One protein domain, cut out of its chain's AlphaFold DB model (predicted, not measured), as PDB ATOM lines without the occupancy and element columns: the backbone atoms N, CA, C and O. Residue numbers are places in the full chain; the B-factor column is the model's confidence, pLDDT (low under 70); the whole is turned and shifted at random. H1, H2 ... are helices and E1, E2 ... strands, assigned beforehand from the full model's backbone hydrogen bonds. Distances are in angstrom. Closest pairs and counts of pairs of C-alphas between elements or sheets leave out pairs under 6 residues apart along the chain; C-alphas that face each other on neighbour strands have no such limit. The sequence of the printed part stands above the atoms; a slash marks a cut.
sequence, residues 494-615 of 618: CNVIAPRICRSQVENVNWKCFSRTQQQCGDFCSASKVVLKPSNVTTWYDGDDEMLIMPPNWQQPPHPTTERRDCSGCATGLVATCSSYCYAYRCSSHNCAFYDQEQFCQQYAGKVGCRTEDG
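AT A GLANCE: This is residues 494 to 615 of the 618 residues of an uncharacterized protein of Drosophila willistoni (UniProt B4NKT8). Two small, strongly twisted sheets of four strands sit end to end along the longest axis, making two lobes joined by the strand links E1 to E2, E3 to E4 and E5 to E6. The lobe of E3, E2, E7 and E6 also holds the short helix H1 and a long looping stretch, residues 550 to 579, with no named element; the other lobe, of E4, E1, E5 and E8, has H2 at the end of E8. The printed part has 122 residues, with eight named strands and two named helices in the order E1 E2 E3 E4 E5 E6 E7 H1 E8 H2. The class is mixed, helices and strands, with 52 residues, under half, in named elements. The whole is compact, with a radius of gyration of the C-alphas of 14.4 A and spans of 41 by 32 by 19 A.

HOW THE PARTS SIT: One sheet runs E3, residues 508 to 514, E2, residues 501 to 505, E7, residues 545 to 549, and E6, residues 538 to 542, with all neighbours antiparallel. E2 and E3 form a hairpin, with N 501 and O 514 2.8 A apart. E2 and E7 have N 502 and O 548 at 2.8 A. E6 and E7 form a hairpin, with N 540 and O 547 at 2.9 A. H1, residues 580 to 583, only grazes this sheet with residues 581 to 583; its closest C-alphas to E3 are those of Cys 582 and Cys 513, 6.4 A apart. E3 runs on into E4, residues 517 to 521, at 25 degrees. The second sheet, mixed, runs E4, E1, residues 494 to 497, E5, residues 529 to 533, and E8, residues 592 to 596. E4 and E1 are antiparallel, with N 496 and O 518 at 2.9 A. E1 and E5 are parallel, with N 497 and O 530 at 2.8 A, and so are E5 and E8, with N 531 and O 593 at 2.8 A. H2, residues 597 to 603, only grazes this sheet with residues 597 to 601; its closest C-alphas to E5 are those of Gln 597 and Leu 532, 4.9 A apart. H1 and H2 are apart. In H2, 2 of 3 O i to N i+4 pairs are within hydrogen-bond range; H1 is too short for such a pair.

IN THESE COORDINATES: E1 begins at C-alpha 494, (39.847, 39.587, 52.214), and spans 9.4 A. E3 is the longest strand, 16.9 A; E2 spans 13.4 A, E4 13.1 A, E5 12.9 A, E6 13.1 A, E7 13.3 A and E8 13.5 A. H1 spans 5.5 A, and H2 10.2 A, ending at C-alpha 603, (37.270, 54.401, 56.778).

THE WHOLE: The C-alphas of Glu 507 and Asp 523, the two farthest apart, are 43.8 A apart. The printed part has no cut. The link E7 to H1 is long, with 30 residues. Mean pLDDT of the printed part is 83.9, and residues 506 to 509 and 553 to 564 are under 70.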
ATOM      1  N   CYS A 494      40.723  39.987  53.307       93.44
ATOM      2  CA  CYS A 494      39.847  39.587  52.214       93.44
ATOM      3  C   CYS A 494      40.207  40.316  50.913       93.44
ATOM      4  O   CYS A 494      40.807  41.394  50.924       93.44
ATOM      5  N   ASN A 495      39.823  39.735  49.780       94.81
ATOM      6  CA  ASN A 495      39.974  40.356  48.468       94.81
ATOM      7  C   ASN A 495      38.813  41.322  48.224       94.81
ATOM      8  O   ASN A 495      37.680  40.898  47.992       94.81
ATOM      9  N   VAL A 496      39.102  42.621  48.298       94.75
ATOM     10  CA  VAL A 496      38.137  43.699  48.067       94.75
ATOM     11  C   VAL A 496      38.044  43.972  46.576       94.75
ATOM     12  O   VAL A 496      39.051  44.260  45.935       94.75
ATOM     13  N   ILE A 497      36.833  43.888  46.041       93.69
ATOM     14  CA  ILE A 497      36.493  44.093  44.638       93.69
ATOM     15  C   ILE A 497      35.733  45.421  44.553       93.69
ATOM     16  O   ILE A 497      34.681  45.584  45.172       93.69
ATOM     17  N   ALA A 498      36.286  46.378  43.810       94.12
ATOM     18  CA  ALA A 498      35.683  47.682  43.545       94.12
ATOM     19  C   ALA A 498      34.345  47.561  42.781       94.12
ATOM     20  O   ALA A 498      34.065  46.503  42.200       94.12
ATOM     21  N   PRO A 499      33.533  48.638  42.721       92.88
ATOM     22  CA  PRO A 499      32.354  48.688  41.863       92.88
ATOM     23  C   PRO A 499      32.628  48.238  40.424       92.88
ATOM     24  O   PRO A 499      33.761  48.235  39.936       92.88
ATOM     25  N   ARG A 500      31.567  47.844  39.724       91.12
ATOM     26  CA  ARG A 500      31.628  47.462  38.316       91.12
ATOM     27  C   ARG A 500      31.705  48.723  37.460       91.12
ATOM     28  O   ARG A 500      30.704  49.412  37.287       91.12
ATOM     29  N   ILE A 501      32.906  49.012  36.968       91.88
ATOM     30  CA  ILE A 501      33.249  50.154  36.118       91.88
ATOM     31  C   ILE A 501      33.016  49.738  34.669       91.88
ATOM     32  O   ILE A 501      33.726  48.893  34.126       91.88
ATOM     33  N   CYS A 502      32.006  50.321  34.044       91.88
ATOM     34  CA  CYS A 502      31.701  50.183  32.631       91.88
ATOM     35  C   CYS A 502      32.269  51.376  31.864       91.88
ATOM     36  O   CYS A 502      32.025  52.516  32.249       91.88
ATOM     37  N   ARG A 503      32.988  51.108  30.771       91.50
ATOM     38  CA  ARG A 503      33.498  52.137  29.857       91.50
ATOM     39  C   ARG A 503      32.970  51.977  28.439       91.50
ATOM     40  O   ARG A 503      32.847  50.844  27.966       91.50
ATOM     41  N   SER A 504      32.730  53.092  27.760       88.94
ATOM     42  CA  SER A 504      32.451  53.168  26.324       88.94
ATOM     43  C   SER A 504      33.368  54.191  25.674       88.94
ATOM     44  O   SER A 504      33.658  55.224  26.264       88.94
ATOM     45  N   GLN A 505      33.788  53.934  24.441       81.31
ATOM     46  CA  GLN A 505      34.546  54.914  23.657       81.31
ATOM     47  C   GLN A 505      33.559  55.689  22.782       81.31
ATOM     48  O   GLN A 505      32.611  55.077  22.285       81.31
ATOM     49  N   VAL A 506      33.771  56.989  22.545       65.62
ATOM     50  CA  VAL A 506      32.812  57.835  21.790       65.62
ATOM     51  C   VAL A 506      32.451  57.245  20.416       65.62
ATOM     52  O   VAL A 506      31.310  57.340  19.969       65.62
ATOM     53  N   GLU A 507      33.410  56.590  19.759       62.16
ATOM     54  CA  GLU A 507      33.244  55.992  18.426       62.16
ATOM     55  C   GLU A 507      32.619  54.580  18.436       62.16
ATOM     56  O   GLU A 507      32.221  54.080  17.385       62.16
ATOM     57  N   ASN A 508      32.522  53.913  19.595       61.59
ATOM     58  CA  ASN A 508      32.144  52.498  19.700       61.59
ATOM     59  C   ASN A 508      31.083  52.254  20.782       61.59
ATOM     60  O   ASN A 508      31.390  52.234  21.971       61.59
ATOM     61  N   VAL A 509      29.854  51.925  20.366       64.88
ATOM     62  CA  VAL A 509      28.693  51.643  21.243       64.88
ATOM     63  C   VAL A 509      28.754  50.242  21.897       64.88
ATOM     64  O   VAL A 509      27.758  49.523  21.972       64.88
ATOM     65  N   ASN A 510      29.946  49.807  22.313       79.50
ATOM     66  CA  ASN A 510      30.212  48.486  22.886       79.50
ATOM     67  C   ASN A 510      30.890  48.641  24.251       79.50
ATOM     68  O   ASN A 510      32.113  48.763  24.344       79.50
ATOM     69  N   TRP A 511      30.076  48.640  25.304       86.81
ATOM     70  CA  TRP A 511      30.527  48.886  26.664       86.81
ATOM     71  C   TRP A 511      31.315  47.695  27.215       86.81
ATOM     72  O   TRP A 511      30.869  46.545  27.169       86.81
ATOM     73  N   LYS A 512      32.477  47.978  27.809       90.44
ATOM     74  CA  LYS A 512      33.334  46.989  28.479       90.44
ATOM     75  C   LYS A 512      33.325  47.256  29.980       90.44
ATOM     76  O   LYS A 512      33.742  48.327  30.410       90.44
ATOM     77  N   CYS A 513      32.860  46.289  30.770       89.56
ATOM     78  CA  CYS A 513      32.710  46.428  32.219       89.56
ATOM     79  C   CYS A 513      33.695  45.541  32.987       89.56
ATOM     80  O   CYS A 513      33.698  44.319  32.821       89.56
ATOM     81  N   PHE A 514      34.480  46.158  33.866       90.19
ATOM     82  CA  PHE A 514      35.521  45.543  34.686       90.19
ATOM     83  C   PHE A 514      35.364  45.937  36.165       90.19
ATOM     84  O   PHE A 514      34.602  46.838  36.503       90.19
ATOM     85  N   SER A 515      36.082  45.257  37.056       90.81
ATOM     86  CA  SER A 515      36.225  45.632  38.469       90.81
ATOM     87  C   SER A 515      37.686  45.462  38.865       90.81
ATOM     88  O   SER A 515      38.383  44.621  38.301       90.81
ATOM     89  N   ARG A 516      38.164  46.263  39.820       90.12
ATOM     90  CA  ARG A 516      39.546  46.196  40.315       90.12
ATOM     91  C   ARG A 516      39.578  45.506  41.674       90.12
ATOM     92  O   ARG A 516      38.737  45.799  42.520       90.12
ATOM     93  N   THR A 517      40.544  44.616  41.883       92.25
ATOM     94  CA  THR A 517      40.632  43.776  43.089       92.25
ATOM     95  C   THR A 517      41.905  44.085  43.874       92.25
ATOM     96  O   THR A 517      42.976  44.230  43.289       92.25
ATOM     97  N   GLN A 518      41.811  44.174  45.202       93.06
ATOM     98  CA  GLN A 518      42.958  44.341  46.095       93.06
ATOM     99  C   GLN A 518      42.723  43.608  47.420       93.06
ATOM    100  O   GLN A 518      41.694  43.809  48.065       93.06
ATOM    101  N   GLN A 519      43.695  42.809  47.866       94.75
ATOM    102  CA  GLN A 519      43.670  42.241  49.214       94.75
ATOM    103  C   GLN A 519      43.806  43.363  50.254       94.75
ATOM    104  O   GLN A 519      44.721  44.185  50.182       94.75
ATOM    105  N   GLN A 520      42.890  43.408  51.219       92.75
ATOM    106  CA  GLN A 520      42.900  44.368  52.324       92.75
ATOM    107  C   GLN A 520      42.462  43.688  53.622       92.75
ATOM    108  O   GLN A 520      41.877  42.607  53.594       92.75
ATOM    109  N   CYS A 521      42.754  44.319  54.759       93.06
ATOM    110  CA  CYS A 521      42.477  43.757  56.077       93.06
ATOM    111  C   CYS A 521      41.740  44.755  56.981       93.06
ATOM    112  O   CYS A 521      42.057  45.947  56.994       93.06
ATOM    113  N   GLY A 522      40.763  44.257  57.736       89.94
ATOM    114  CA  GLY A 522      39.903  45.014  58.641       89.94
ATOM    115  C   GLY A 522      38.609  44.259  58.961       89.94
ATOM    116  O   GLY A 522      38.286  43.250  58.334       89.94
ATOM    117  N   ASP A 523      37.842  44.752  59.931       89.44
ATOM    118  CA  ASP A 523      36.650  44.052  60.441       89.44
ATOM    119  C   ASP A 523      35.490  43.959  59.433       89.44
ATOM    120  O   ASP A 523      34.599  43.121  59.582       89.44
ATOM    121  N   PHE A 524      35.532  44.763  58.364       89.75
ATOM    122  CA  PHE A 524      34.613  44.693  57.221       89.75
ATOM    123  C   PHE A 524      34.738  43.377  56.419       89.75
ATOM    124  O   PHE A 524      33.811  43.020  55.687       89.75
ATOM    125  N   CYS A 525      35.851  42.641  56.558       92.69
ATOM    126  CA  CYS A 525      36.065  41.338  55.928       92.69
ATOM    127  C   CYS A 525      35.162  40.260  56.555       92.69
ATOM    128  O   CYS A 525      35.559  39.492  57.436       92.69
ATOM    129  N   SER A 526      33.918  40.217  56.081       90.69
ATOM    130  CA  SER A 526      32.890  39.235  56.445       90.69
ATOM    131  C   SER A 526      32.996  37.917  55.665       90.69
ATOM    132  O   SER A 526      32.522  36.895  56.153       90.69
ATOM    133  N   ALA A 527      33.647  37.931  54.498       91.50
ATOM    134  CA  ALA A 527      33.917  36.775  53.643       91.50
ATOM    135  C   ALA A 527      35.260  36.949  52.903       91.50
ATOM    136  O   ALA A 527      35.816  38.048  52.877       91.50
ATOM    137  N   SER A 528      35.781  35.882  52.289       90.44
ATOM    138  CA  SER A 528      37.095  35.875  51.619       90.44
ATOM    139  C   SER A 528      37.176  36.801  50.396       90.44
ATOM    140  O   SER A 528      38.238  37.357  50.115       90.44
ATOM    141  N   LYS A 529      36.059  37.004  49.683       93.25
ATOM    142  CA  LYS A 529      35.878  38.042  48.656       93.25
ATOM    143  C   LYS A 529      34.806  39.034  49.140       93.25
ATOM    144  O   LYS A 529      33.741  38.621  49.597       93.25
ATOM    145  N   VAL A 530      35.070  40.337  49.044       93.56
ATOM    146  CA  VAL A 530      34.130  41.405  49.433       93.56
ATOM    147  C   VAL A 530      33.908  42.342  48.253       93.56
ATOM    148  O   VAL A 530      34.854  42.938  47.753       93.56
ATOM    149  N   VAL A 531      32.661  42.487  47.812       94.06
ATOM    150  CA  VAL A 531      32.273  43.311  46.660       94.06
ATOM    151  C   VAL A 531      31.678  44.630  47.140       94.06
ATOM    152  O   VAL A 531      30.663  44.645  47.839       94.06
ATOM    153  N   LEU A 532      32.286  45.745  46.743       93.69
ATOM    154  CA  LEU A 532      31.820  47.083  47.091       93.69
ATOM    155  C   LEU A 532      30.621  47.474  46.219       93.69
ATOM    156  O   LEU A 532      30.748  47.642  45.007       93.69
ATOM    157  N   LYS A 533      29.448  47.637  46.843       91.75
ATOM    158  CA  LYS A 533      28.243  48.141  46.169       91.75
ATOM    159  C   LYS A 533      28.224  49.678  46.206       91.75
ATOM    160  O   LYS A 533      28.235  50.237  47.308       91.75
ATOM    161  N   PRO A 534      28.155  50.377  45.060       91.31
ATOM    162  CA  PRO A 534      27.834  51.798  45.047       91.31
ATOM    163  C   PRO A 534      26.355  51.993  45.398       91.31
ATOM    164  O   PRO A 534      25.509  51.146  45.093       91.31
ATOM    165  N   SER A 535      26.033  53.109  46.048       86.69
ATOM    166  CA  SER A 535      24.665  53.420  46.488       86.69
ATOM    167  C   SER A 535      23.793  53.990  45.360       86.69
ATOM    168  O   SER A 535      22.578  53.824  45.383       86.69
ATOM    169  N   ASN A 536      24.418  54.642  44.374       86.12
ATOM    170  CA  ASN A 536      23.786  55.306  43.232       86.12
ATOM    171  C   ASN A 536      24.479  54.901  41.921       86.12
ATOM    172  O   ASN A 536      25.537  54.270  41.940       86.12
ATOM    173  N   VAL A 537      23.889  55.286  40.789       87.62
ATOM    174  CA  VAL A 537      24.583  55.301  39.495       87.62
ATOM    175  C   VAL A 537      25.406  56.584  39.389       87.62
ATOM    176  O   VAL A 537      24.899  57.660  39.704       87.62
ATOM    177  N   THR A 538      26.646  56.466  38.921       89.06
ATOM    178  CA  THR A 538      27.568  57.595  38.728       89.06
ATOM    179  C   THR A 538      28.192  57.512  37.343       89.06
ATOM    180  O   THR A 538      28.691  56.448  36.972       89.06
ATOM    181  N   THR A 539      28.211  58.625  36.609       89.00
ATOM    182  CA  THR A 539      28.942  58.767  35.342       89.00
ATOM    183  C   THR A 539      30.039  59.821  35.430       89.00
ATOM    184  O   THR A 539      29.926  60.794  36.175       89.00
ATOM    185  N   TRP A 540      31.113  59.619  34.667       90.56
ATOM    186  CA  TRP A 540      32.198  60.578  34.463       90.56
ATOM    187  C   TRP A 540      32.878  60.334  33.105       90.56
ATOM    188  O   TRP A 540      32.459  59.458  32.352       90.56
ATOM    189  N   TYR A 541      33.923  61.101  32.795       89.25
ATOM    190  CA  TYR A 541      34.780  60.885  31.626       89.25
ATOM    191  C   TYR A 541      36.227  60.679  32.076       89.25
ATOM    192  O   TYR A 541      36.688  61.377  32.984       89.25
ATOM    193  N   ASP A 542      36.929  59.740  31.445       86.06
ATOM    194  CA  ASP A 542      38.362  59.501  31.642       86.06
ATOM    195  C   ASP A 542      39.075  59.631  30.288       86.06
ATOM    196  O   ASP A 542      39.040  58.735  29.443       86.06
ATOM    197  N   GLY A 543      39.619  60.823  30.029       86.50
ATOM    198  CA  GLY A 543      39.956  61.244  28.668       86.50
ATOM    199  C   GLY A 543      38.695  61.332  27.803       86.50
ATOM    200  O   GLY A 543      37.760  62.051  28.152       86.50
ATOM    201  N   ASP A 544      38.683  60.589  26.695       85.50
ATOM    202  CA  ASP A 544      37.543  60.473  25.776       85.50
ATOM    203  C   ASP A 544      36.633  59.254  26.074       85.50
ATOM    204  O   ASP A 544      35.577  59.119  25.456       85.50
ATOM    205  N   ASP A 545      37.002  58.355  27.001       87.06
ATOM    206  CA  ASP A 545      36.147  57.218  27.386       87.06
ATOM    207  C   ASP A 545      35.025  57.709  28.344       87.06
ATOM    208  O   ASP A 545      35.285  58.351  29.368       87.06
ATOM    209  N   GLU A 546      33.760  57.396  28.032       88.38
ATOM    210  CA  GLU A 546      32.607  57.577  28.929       88.38
ATOM    211  C   GLU A 546      32.595  56.458  29.974       88.38
ATOM    212  O   GLU A 546      32.638  55.274  29.631       88.38
ATOM    213  N   MET A 547      32.507  56.828  31.251       89.94
ATOM    214  CA  MET A 547      32.675  55.933  32.394       89.94
ATOM    215  C   MET A 547      31.414  55.902  33.264       89.94
ATOM    216  O   MET A 547      30.783  56.930  33.505       89.94
ATOM    217  N   LEU A 548      31.057  54.717  33.763       91.19
ATOM    218  CA  LEU A 548      29.813  54.435  34.484       91.19
ATOM    219  C   LEU A 548      30.053  53.409  35.607       91.19
ATOM    220  O   LEU A 548      30.589  52.335  35.345       91.19
ATOM    221  N   ILE A 549      29.580  53.673  36.830       91.62
ATOM    222  CA  ILE A 549      29.409  52.652  37.887       91.62
ATOM    223  C   ILE A 549      27.954  52.580  38.346       91.62
ATOM    224  O   ILE A 549      27.228  53.572  38.280       91.62
ATOM    225  N   MET A 550      27.521  51.404  38.819       89.19
ATOM    226  CA  MET A 550      26.112  51.148  39.147       89.19
ATOM    227  C   MET A 550      25.877  50.180  40.311       89.19
ATOM    228  O   MET A 550      26.697  49.279  40.519       89.19
ATOM    229  N   PRO A 551      24.741  50.284  41.033       87.94
ATOM    230  CA  PRO A 551      24.365  49.326  42.071       87.94
ATOM    231  C   PRO A 551      24.002  47.943  41.490       87.94
ATOM    232  O   PRO A 551      23.379  47.880  40.430       87.94
ATOM    233  N   PRO A 552      24.287  46.830  42.198       75.88
ATOM    234  CA  PRO A 552      23.943  45.472  41.746       75.88
ATOM    235  C   PRO A 552      22.437  45.216  41.586       75.88
ATOM    236  O   PRO A 552      22.028  44.387  40.779       75.88
ATOM    237  N   ASN A 553      21.609  45.938  42.346       65.19
ATOM    238  CA  ASN A 553      20.156  45.758  42.398       65.19
ATOM    239  C   ASN A 553      19.418  46.868  41.626       65.19
ATOM    240  O   ASN A 553      18.397  47.379  42.094       65.19
ATOM    241  N   TRP A 554      19.957  47.292  40.476       61.66
ATOM    242  CA  TRP A 554      19.265  48.234  39.593       61.66
ATOM    243  C   TRP A 554      17.933  47.630  39.112       61.66
ATOM    244  O   TRP A 554      17.823  46.422  38.896       61.66
ATOM    245  N   GLN A 555      16.884  48.449  39.032       56.53
ATOM    246  CA  GLN A 555      15.507  47.954  38.951       56.53
ATOM    247  C   GLN A 555      15.201  47.274  37.605       56.53
ATOM    248  O   GLN A 555      15.044  47.980  36.616       56.53
ATOM    249  N   GLN A 556      15.062  45.936  37.597       52.50
ATOM    250  CA  GLN A 556      14.119  45.085  36.821       52.50
ATOM    251  C   GLN A 556      14.583  43.602  36.849       52.50
ATOM    252  O   GLN A 556      15.749  43.333  37.152       52.50
ATOM    253  N   PRO A 557      13.704  42.612  36.577       47.00
ATOM    254  CA  PRO A 557      14.098  41.208  36.400       47.00
ATOM    255  C   PRO A 557      15.119  41.015  35.258       47.00
ATOM    256  O   PRO A 557      15.241  41.874  34.385       47.00
ATOM    257  N   PRO A 558      15.847  39.880  35.221       50.19
ATOM    258  CA  PRO A 558      16.857  39.626  34.198       50.19
ATOM    259  C   PRO A 558      16.226  39.502  32.804       50.19
ATOM    260  O   PRO A 558      15.706  38.451  32.425       50.19
ATOM    261  N   HIS A 559      16.311  40.574  32.016       47.59
ATOM    262  CA  HIS A 559      16.016  40.518  30.590       47.59
ATOM    263  C   HIS A 559      16.959  39.521  29.890       47.59
ATOM    264  O   HIS A 559      18.138  39.435  30.256       47.59
ATOM    265  N   PRO A 560      16.474  38.776  28.875       45.97
ATOM    266  CA  PRO A 560      17.337  37.920  28.074       45.97
ATOM    267  C   PRO A 560      18.433  38.778  27.446       45.97
ATOM    268  O   PRO A 560      18.158  39.844  26.897       45.97
ATOM    269  N   THR A 561      19.673  38.309  27.543       49.72
ATOM    270  CA  THR A 561      20.858  39.036  27.088       49.72
ATOM    271  C   THR A 561      20.769  39.335  25.590       49.72
ATOM    272  O   THR A 561      21.083  38.482  24.755       49.72
ATOM    273  N   THR A 562      20.377  40.557  25.239       49.47
ATOM    274  CA  THR A 562      20.671  41.129  23.927       49.47
ATOM    275  C   THR A 562      22.186  41.147  23.764       49.47
ATOM    276  O   THR A 562      22.882  41.655  24.640       49.47
ATOM    277  N   GLU A 563      22.706  40.621  22.653       54.28
ATOM    278  CA  GLU A 563      24.161  40.492  22.417       54.28
ATOM    279  C   GLU A 563      24.894  41.856  22.407       54.28
ATOM    280  O   GLU A 563      26.113  41.927  22.544       54.28
ATOM    281  N   ARG A 564      24.133  42.952  22.322       66.00
ATOM    282  CA  ARG A 564      24.569  44.335  22.511       66.00
ATOM    283  C   ARG A 564      24.856  44.629  23.998       66.00
ATOM    284  O   ARG A 564      23.933  44.814  24.795       66.00
ATOM    285  N   ARG A 565      26.142  44.720  24.363       82.25
ATOM    286  CA  ARG A 565      26.614  45.261  25.653       82.25
ATOM    287  C   ARG A 565      26.480  46.798  25.630       82.25
ATOM    288  O   ARG A 565      27.435  47.505  25.333       82.25
ATOM    289  N   ASP A 566      25.269  47.306  25.871       85.25
ATOM    290  CA  ASP A 566      24.960  48.746  25.949       85.25
ATOM    291  C   ASP A 566      24.618  49.146  27.390       85.25
ATOM    292  O   ASP A 566      23.771  48.498  28.005       85.25
ATOM    293  N   CYS A 567      25.251  50.191  27.927       86.81
ATOM    294  CA  CYS A 567      24.938  50.736  29.250       86.81
ATOM    295  C   CYS A 567      24.411  52.185  29.199       86.81
ATOM    296  O   CYS A 567      24.122  52.762  30.247       86.81
ATOM    297  N   SER A 568      24.253  52.778  28.009       84.06
ATOM    298  CA  SER A 568      23.863  54.192  27.839       84.06
ATOM    299  C   SER A 568      22.494  54.530  28.449       84.06
ATOM    300  O   SER A 568      22.271  55.633  28.954       84.06
ATOM    301  N   GLY A 569      21.571  53.565  28.474       79.44
ATOM    302  CA  GLY A 569      20.271  53.721  29.120       79.44
ATOM    303  C   GLY A 569      20.319  53.750  30.645       79.44
ATOM    304  O   GLY A 569      19.352  54.153  31.285       79.44
ATOM    305  N   CYS A 570      21.414  53.322  31.271       83.88
ATOM    306  CA  CYS A 570      21.411  53.088  32.706       83.88
ATOM    307  C   CYS A 570      21.391  54.379  33.534       83.88
ATOM    308  O   CYS A 570      20.538  54.533  34.408       83.88
ATOM    309  N   ALA A 571      22.280  55.330  33.227       79.88
ATOM    310  CA  ALA A 571      22.346  56.625  33.912       79.88
ATOM    311  C   ALA A 571      21.092  57.491  33.687       79.88
ATOM    312  O   ALA A 571      20.778  58.362  34.494       79.88
ATOM    313  N   THR A 572      20.350  57.223  32.611       78.94
ATOM    314  CA  THR A 572      19.097  57.902  32.251       78.94
ATOM    315  C   THR A 572      17.840  57.168  32.740       78.94
ATOM    316  O   THR A 572      16.730  57.641  32.507       78.94
ATOM    317  N   GLY A 573      17.980  56.018  33.415       74.06
ATOM    318  CA  GLY A 573      16.857  55.182  33.867       74.06
ATOM    319  C   GLY A 573      16.117  54.430  32.747       74.06
ATOM    320  O   GLY A 573      15.120  53.755  33.002       74.06
ATOM    321  N   LEU A 574      16.601  54.508  31.506       75.75
ATOM    322  CA  LEU A 574      16.062  53.826  30.333       75.75
ATOM    323  C   LEU A 574      16.494  52.352  30.324       75.75
ATOM    324  O   LEU A 574      17.393  51.948  29.589       75.75
ATOM    325  N   VAL A 575      15.826  51.521  31.132       71.88
ATOM    326  CA  VAL A 575      16.166  50.091  31.300       71.88
ATOM    327  C   VAL A 575      16.251  49.330  29.965       71.88
ATOM    328  O   VAL A 575      17.106  48.468  29.800       71.88
ATOM    329  N   ALA A 576      15.441  49.702  28.966       70.31
ATOM    330  CA  ALA A 576      15.465  49.108  27.623       70.31
ATOM    331  C   ALA A 576      16.804  49.267  26.863       70.31
ATOM    332  O   ALA A 576      17.061  48.519  25.922       70.31
ATOM    333  N   THR A 577      17.657  50.215  27.266       76.06
ATOM    334  CA  THR A 577      19.028  50.419  26.761       76.06
ATOM    335  C   THR A 577      20.081  50.278  27.872       76.06
ATOM    336  O   THR A 577      21.212  50.743  27.730       76.06
ATOM    337  N   CYS A 578      19.725  49.615  28.978       80.81
ATOM    338  CA  CYS A 578      20.612  49.275  30.087       80.81
ATOM    339  C   CYS A 578      20.785  47.752  30.181       80.81
ATOM    340  O   CYS A 578      19.962  47.047  30.763       80.81
ATOM    341  N   SER A 579      21.856  47.226  29.591       83.50
ATOM    342  CA  SER A 579      22.142  45.792  29.587       83.50
ATOM    343  C   SER A 579      22.434  45.274  30.996       83.50
ATOM    344  O   SER A 579      23.199  45.871  31.756       83.50
ATOM    345  N   SER A 580      21.899  44.097  31.326       81.00
ATOM    346  CA  SER A 580      22.167  43.415  32.598       81.00
ATOM    347  C   SER A 580      23.653  43.109  32.811       81.00
ATOM    348  O   SER A 580      24.109  43.083  33.950       81.00
ATOM    349  N   TYR A 581      24.449  43.005  31.739       84.81
ATOM    350  CA  TYR A 581      25.917  42.940  31.796       84.81
ATOM    351  C   TYR A 581      26.555  44.077  32.615       84.81
ATOM    352  O   TYR A 581      27.615  43.885  33.220       84.81
ATOM    353  N   CYS A 582      25.916  45.247  32.641       86.50
ATOM    354  CA  CYS A 582      26.442  46.455  33.256       86.50
ATOM    355  C   CYS A 582      26.206  46.496  34.782       86.50
ATOM    356  O   CYS A 582      27.031  47.049  35.504       86.50
ATOM    357  N   TYR A 583      25.130  45.873  35.291       84.75
ATOM    358  CA  TYR A 583      24.800  45.815  36.730       84.75
ATOM    359  C   TYR A 583      24.857  44.403  37.354       84.75
ATOM    360  O   TYR A 583      24.687  44.262  38.560       84.75
ATOM    361  N   ALA A 584      25.145  43.345  36.590       82.75
ATOM    362  CA  ALA A 584      25.308  41.990  37.124       82.75
ATOM    363  C   ALA A 584      26.681  41.791  37.802       82.75
ATOM    364  O   ALA A 584      27.681  41.485  37.150       82.75
ATOM    365  N   TYR A 585      26.722  41.916  39.131       83.56
ATOM    366  CA  TYR A 585      27.888  41.556  39.945       83.56
ATOM    367  C   TYR A 585      27.893  40.051  40.258       83.56
ATOM    368  O   TYR A 585      26.893  39.499  40.720       83.56
ATOM    369  N   ARG A 586      29.035  39.378  40.065       77.25
ATOM    370  CA  ARG A 586      29.213  37.954  40.402       77.25
ATOM    371  C   ARG A 586      29.547  37.786  41.892       77.25
ATOM    372  O   ARG A 586      30.715  37.756  42.262       77.25
ATOM    373  N   CYS A 587      28.528  37.670  42.746       83.38
ATOM    374  CA  CYS A 587      28.697  37.431  44.187       83.38
ATOM    375  C   CYS A 587      27.636  36.448  44.715       83.38
ATOM    376  O   CYS A 587      26.736  36.819  45.463       83.38
ATOM    377  N   SER A 588      27.723  35.195  44.257       74.44
ATOM    378  CA  SER A 588      26.698  34.155  44.481       74.44
ATOM    379  C   SER A 588      27.164  32.980  45.352       74.44
ATOM    380  O   SER A 588      26.413  32.026  45.539       74.44
ATOM    381  N   SER A 589      28.404  33.005  45.849       79.06
ATOM    382  CA  SER A 589      28.986  31.948  46.686       79.06
ATOM    383  C   SER A 589      29.077  32.380  48.150       79.06
ATOM    384  O   SER A 589      29.185  33.565  48.451       79.06
ATOM    385  N   HIS A 590      29.105  31.413  49.070       81.31
ATOM    386  CA  HIS A 590      29.257  31.660  50.513       81.31
ATOM    387  C   HIS A 590      30.590  32.343  50.890       81.31
ATOM    388  O   HIS A 590      30.709  32.897  51.977       81.31
ATOM    389  N   ASN A 591      31.572  32.336  49.981       88.25
ATOM    390  CA  ASN A 591      32.858  33.020  50.125       88.25
ATOM    391  C   ASN A 591      32.846  34.462  49.580       88.25
ATOM    392  O   ASN A 591      33.899  35.102  49.563       88.25
ATOM    393  N   CYS A 592      31.691  34.973  49.139       90.81
ATOM    394  CA  CYS A 592      31.509  36.343  48.671       90.81
ATOM    395  C   CYS A 592      30.447  37.087  49.494       90.81
ATOM    396  O   CYS A 592      29.366  36.559  49.746       90.81
ATOM    397  N   ALA A 593      30.731  38.335  49.872       92.38
ATOM    398  CA  ALA A 593      29.775  39.226  50.528       92.38
ATOM    399  C   ALA A 593      29.761  40.613  49.870       92.38
ATOM    400  O   ALA A 593      30.803  41.121  49.457       92.38
ATOM    401  N   PHE A 594      28.595  41.261  49.817       92.19
ATOM    402  CA  PHE A 594      28.508  42.678  49.462       92.19
ATOM    403  C   PHE A 594      28.772  43.559  50.687       92.19
ATOM    404  O   PHE A 594      28.207  43.323  51.754       92.19
ATOM    405  N   TYR A 595      29.557  44.620  50.512       93.31
ATOM    406  CA  TYR A 595      29.784  45.657  51.518       93.31
ATOM    407  C   TYR A 595      29.537  47.041  50.905       93.31
ATOM    408  O   TYR A 595      29.695  47.227  49.700       93.31
ATOM    409  N   ASP A 596      29.079  48.007  51.699       93.25
ATOM    410  CA  ASP A 596      28.712  49.327  51.184       93.25
ATOM    411  C   ASP A 596      29.945  50.183  50.851       93.25
ATOM    412  O   ASP A 596      30.818  50.373  51.699       93.25
ATOM    413  N   GLN A 597      30.018  50.702  49.620       93.50
ATOM    414  CA  GLN A 597      31.153  51.513  49.170       93.50
ATOM    415  C   GLN A 597      31.310  52.784  50.012       93.50
ATOM    416  O   GLN A 597      32.436  53.152  50.328       93.50
ATOM    417  N   GLU A 598      30.221  53.444  50.416       92.56
ATOM    418  CA  GLU A 598      30.330  54.662  51.215       92.56
ATOM    419  C   GLU A 598      30.854  54.366  52.621       92.56
ATOM    420  O   GLU A 598      31.807  55.011  53.058       92.56
ATOM    421  N   GLN A 599      30.299  53.359  53.299       93.56
ATOM    422  CA  GLN A 599      30.801  52.947  54.616       93.56
ATOM    423  C   GLN A 599      32.276  52.530  54.551       93.56
ATOM    424  O   GLN A 599      33.058  52.874  55.436       93.56
ATOM    425  N   PHE A 600      32.679  51.851  53.473       94.31
ATOM    426  CA  PHE A 600      34.070  51.471  53.251       94.31
ATOM    427  C   PHE A 600      34.966  52.700  53.053       94.31
ATOM    428  O   PHE A 600      35.958  52.863  53.758       94.31
ATOM    429  N   CYS A 601      34.609  53.612  52.149       93.88
ATOM    430  CA  CYS A 601      35.461  54.743  51.789       93.88
ATOM    431  C   CYS A 601      35.536  55.850  52.850       93.88
ATOM    432  O   CYS A 601      36.508  56.604  52.854       93.88
ATOM    433  N   GLN A 602      34.588  55.904  53.793       93.31
ATOM    434  CA  GLN A 602      34.707  56.722  55.007       93.31
ATOM    435  C   GLN A 602      35.868  56.268  55.919       93.31
ATOM    436  O   GLN A 602      36.484  57.104  56.576       93.31
ATOM    437  N   GLN A 603      36.193  54.968  55.949       92.00
ATOM    438  CA  GLN A 603      37.270  54.401  56.778       92.00
ATOM    439  C   GLN A 603      38.558  54.098  55.982       92.00
ATOM    440  O   GLN A 603      39.657  54.152  56.534       92.00
ATOM    441  N   TYR A 604      38.435  53.812  54.683       91.00
ATOM    442  CA  TYR A 604      39.498  53.295  53.812       91.00
ATOM    443  C   TYR A 604      39.734  54.187  52.574       91.00
ATOM    444  O   TYR A 604      39.890  53.709  51.449       91.00
ATOM    445  N   ALA A 605      39.774  55.508  52.771       91.06
ATOM    446  CA  ALA A 605      40.010  56.489  51.708       91.06
ATOM    447  C   ALA A 605      41.278  56.186  50.869       91.06
ATOM    448  O   ALA A 605      42.324  55.800  51.397       91.06
ATOM    449  N   GLY A 606      41.190  56.353  49.542       88.56
ATOM    450  CA  GLY A 606      42.299  56.111  48.603       88.56
ATOM    451  C   GLY A 606      42.645  54.635  48.333       88.56
ATOM    452  O   GLY A 606      43.549  54.351  47.535       88.56
ATOM    453  N   LYS A 607      41.943  53.684  48.961       92.81
ATOM    454  CA  LYS A 607      42.019  52.246  48.647       92.81
ATOM    455  C   LYS A 607      41.198  51.894  47.400       92.81
ATOM    456  O   LYS A 607      40.534  52.761  46.833       92.81
ATOM    457  N   VAL A 608      41.260  50.634  46.954       92.50
ATOM    458  CA  VAL A 608      40.448  50.158  45.819       92.50
ATOM    459  C   VAL A 608      38.957  50.370  46.113       92.50
ATOM    460  O   VAL A 608      38.499  50.094  47.221       92.50
ATOM    461  N   GLY A 609      38.221  50.911  45.146       91.38
ATOM    462  CA  GLY A 609      36.830  51.340  45.310       91.38
ATOM    463  C   GLY A 609      36.646  52.757  45.865       91.38
ATOM    464  O   GLY A 609      35.517  53.237  45.880       91.38
ATOM    465  N   CYS A 610      37.713  53.440  46.297       94.19
ATOM    466  CA  CYS A 610      37.657  54.722  47.018       94.19
ATOM    467  C   CYS A 610      38.477  55.825  46.345       94.19
ATOM    468  O   CYS A 610      39.165  56.611  47.007       94.19
ATOM    469  N   ARG A 611      38.435  55.845  45.012       91.50
ATOM    470  CA  ARG A 611      39.144  56.777  44.134       91.50
ATOM    471  C   ARG A 611      38.233  57.220  42.990       91.50
ATOM    472  O   ARG A 611      37.326  56.483  42.612       91.50
ATOM    473  N   THR A 612      38.539  58.354  42.371       88.81
ATOM    474  CA  THR A 612      37.844  58.837  41.162       88.81
ATOM    475  C   THR A 612      37.890  57.816  40.018       88.81
ATOM    476  O   THR A 612      36.883  57.563  39.371       88.81
ATOM    477  N   GLU A 613      39.028  57.137  39.853       86.69
ATOM    478  CA  GLU A 613      39.246  55.996  38.941       86.69
ATOM    479  C   GLU A 613      38.430  54.721  39.284       86.69
ATOM    480  O   GLU A 613      38.361  53.811  38.465       86.69
ATOM    481  N   ASP A 614      37.778  54.650  40.454       88.12
ATOM    482  CA  ASP A 614      36.763  53.635  40.804       88.12
ATOM    483  C   ASP A 614      35.323  54.198  40.791       88.12
ATOM    484  O   ASP A 614      34.399  53.573  41.315       88.12
ATOM    485  N   GLY A 615      35.120  55.403  40.248       84.81
ATOM    486  CA  GLY A 615      33.836  56.109  40.253       84.81
ATOM    487  C   GLY A 615      33.435  56.714  41.606       84.81
ATOM    488  O   GLY A 615      32.273  57.075  41.797       84.81
TER     489      GLY A 615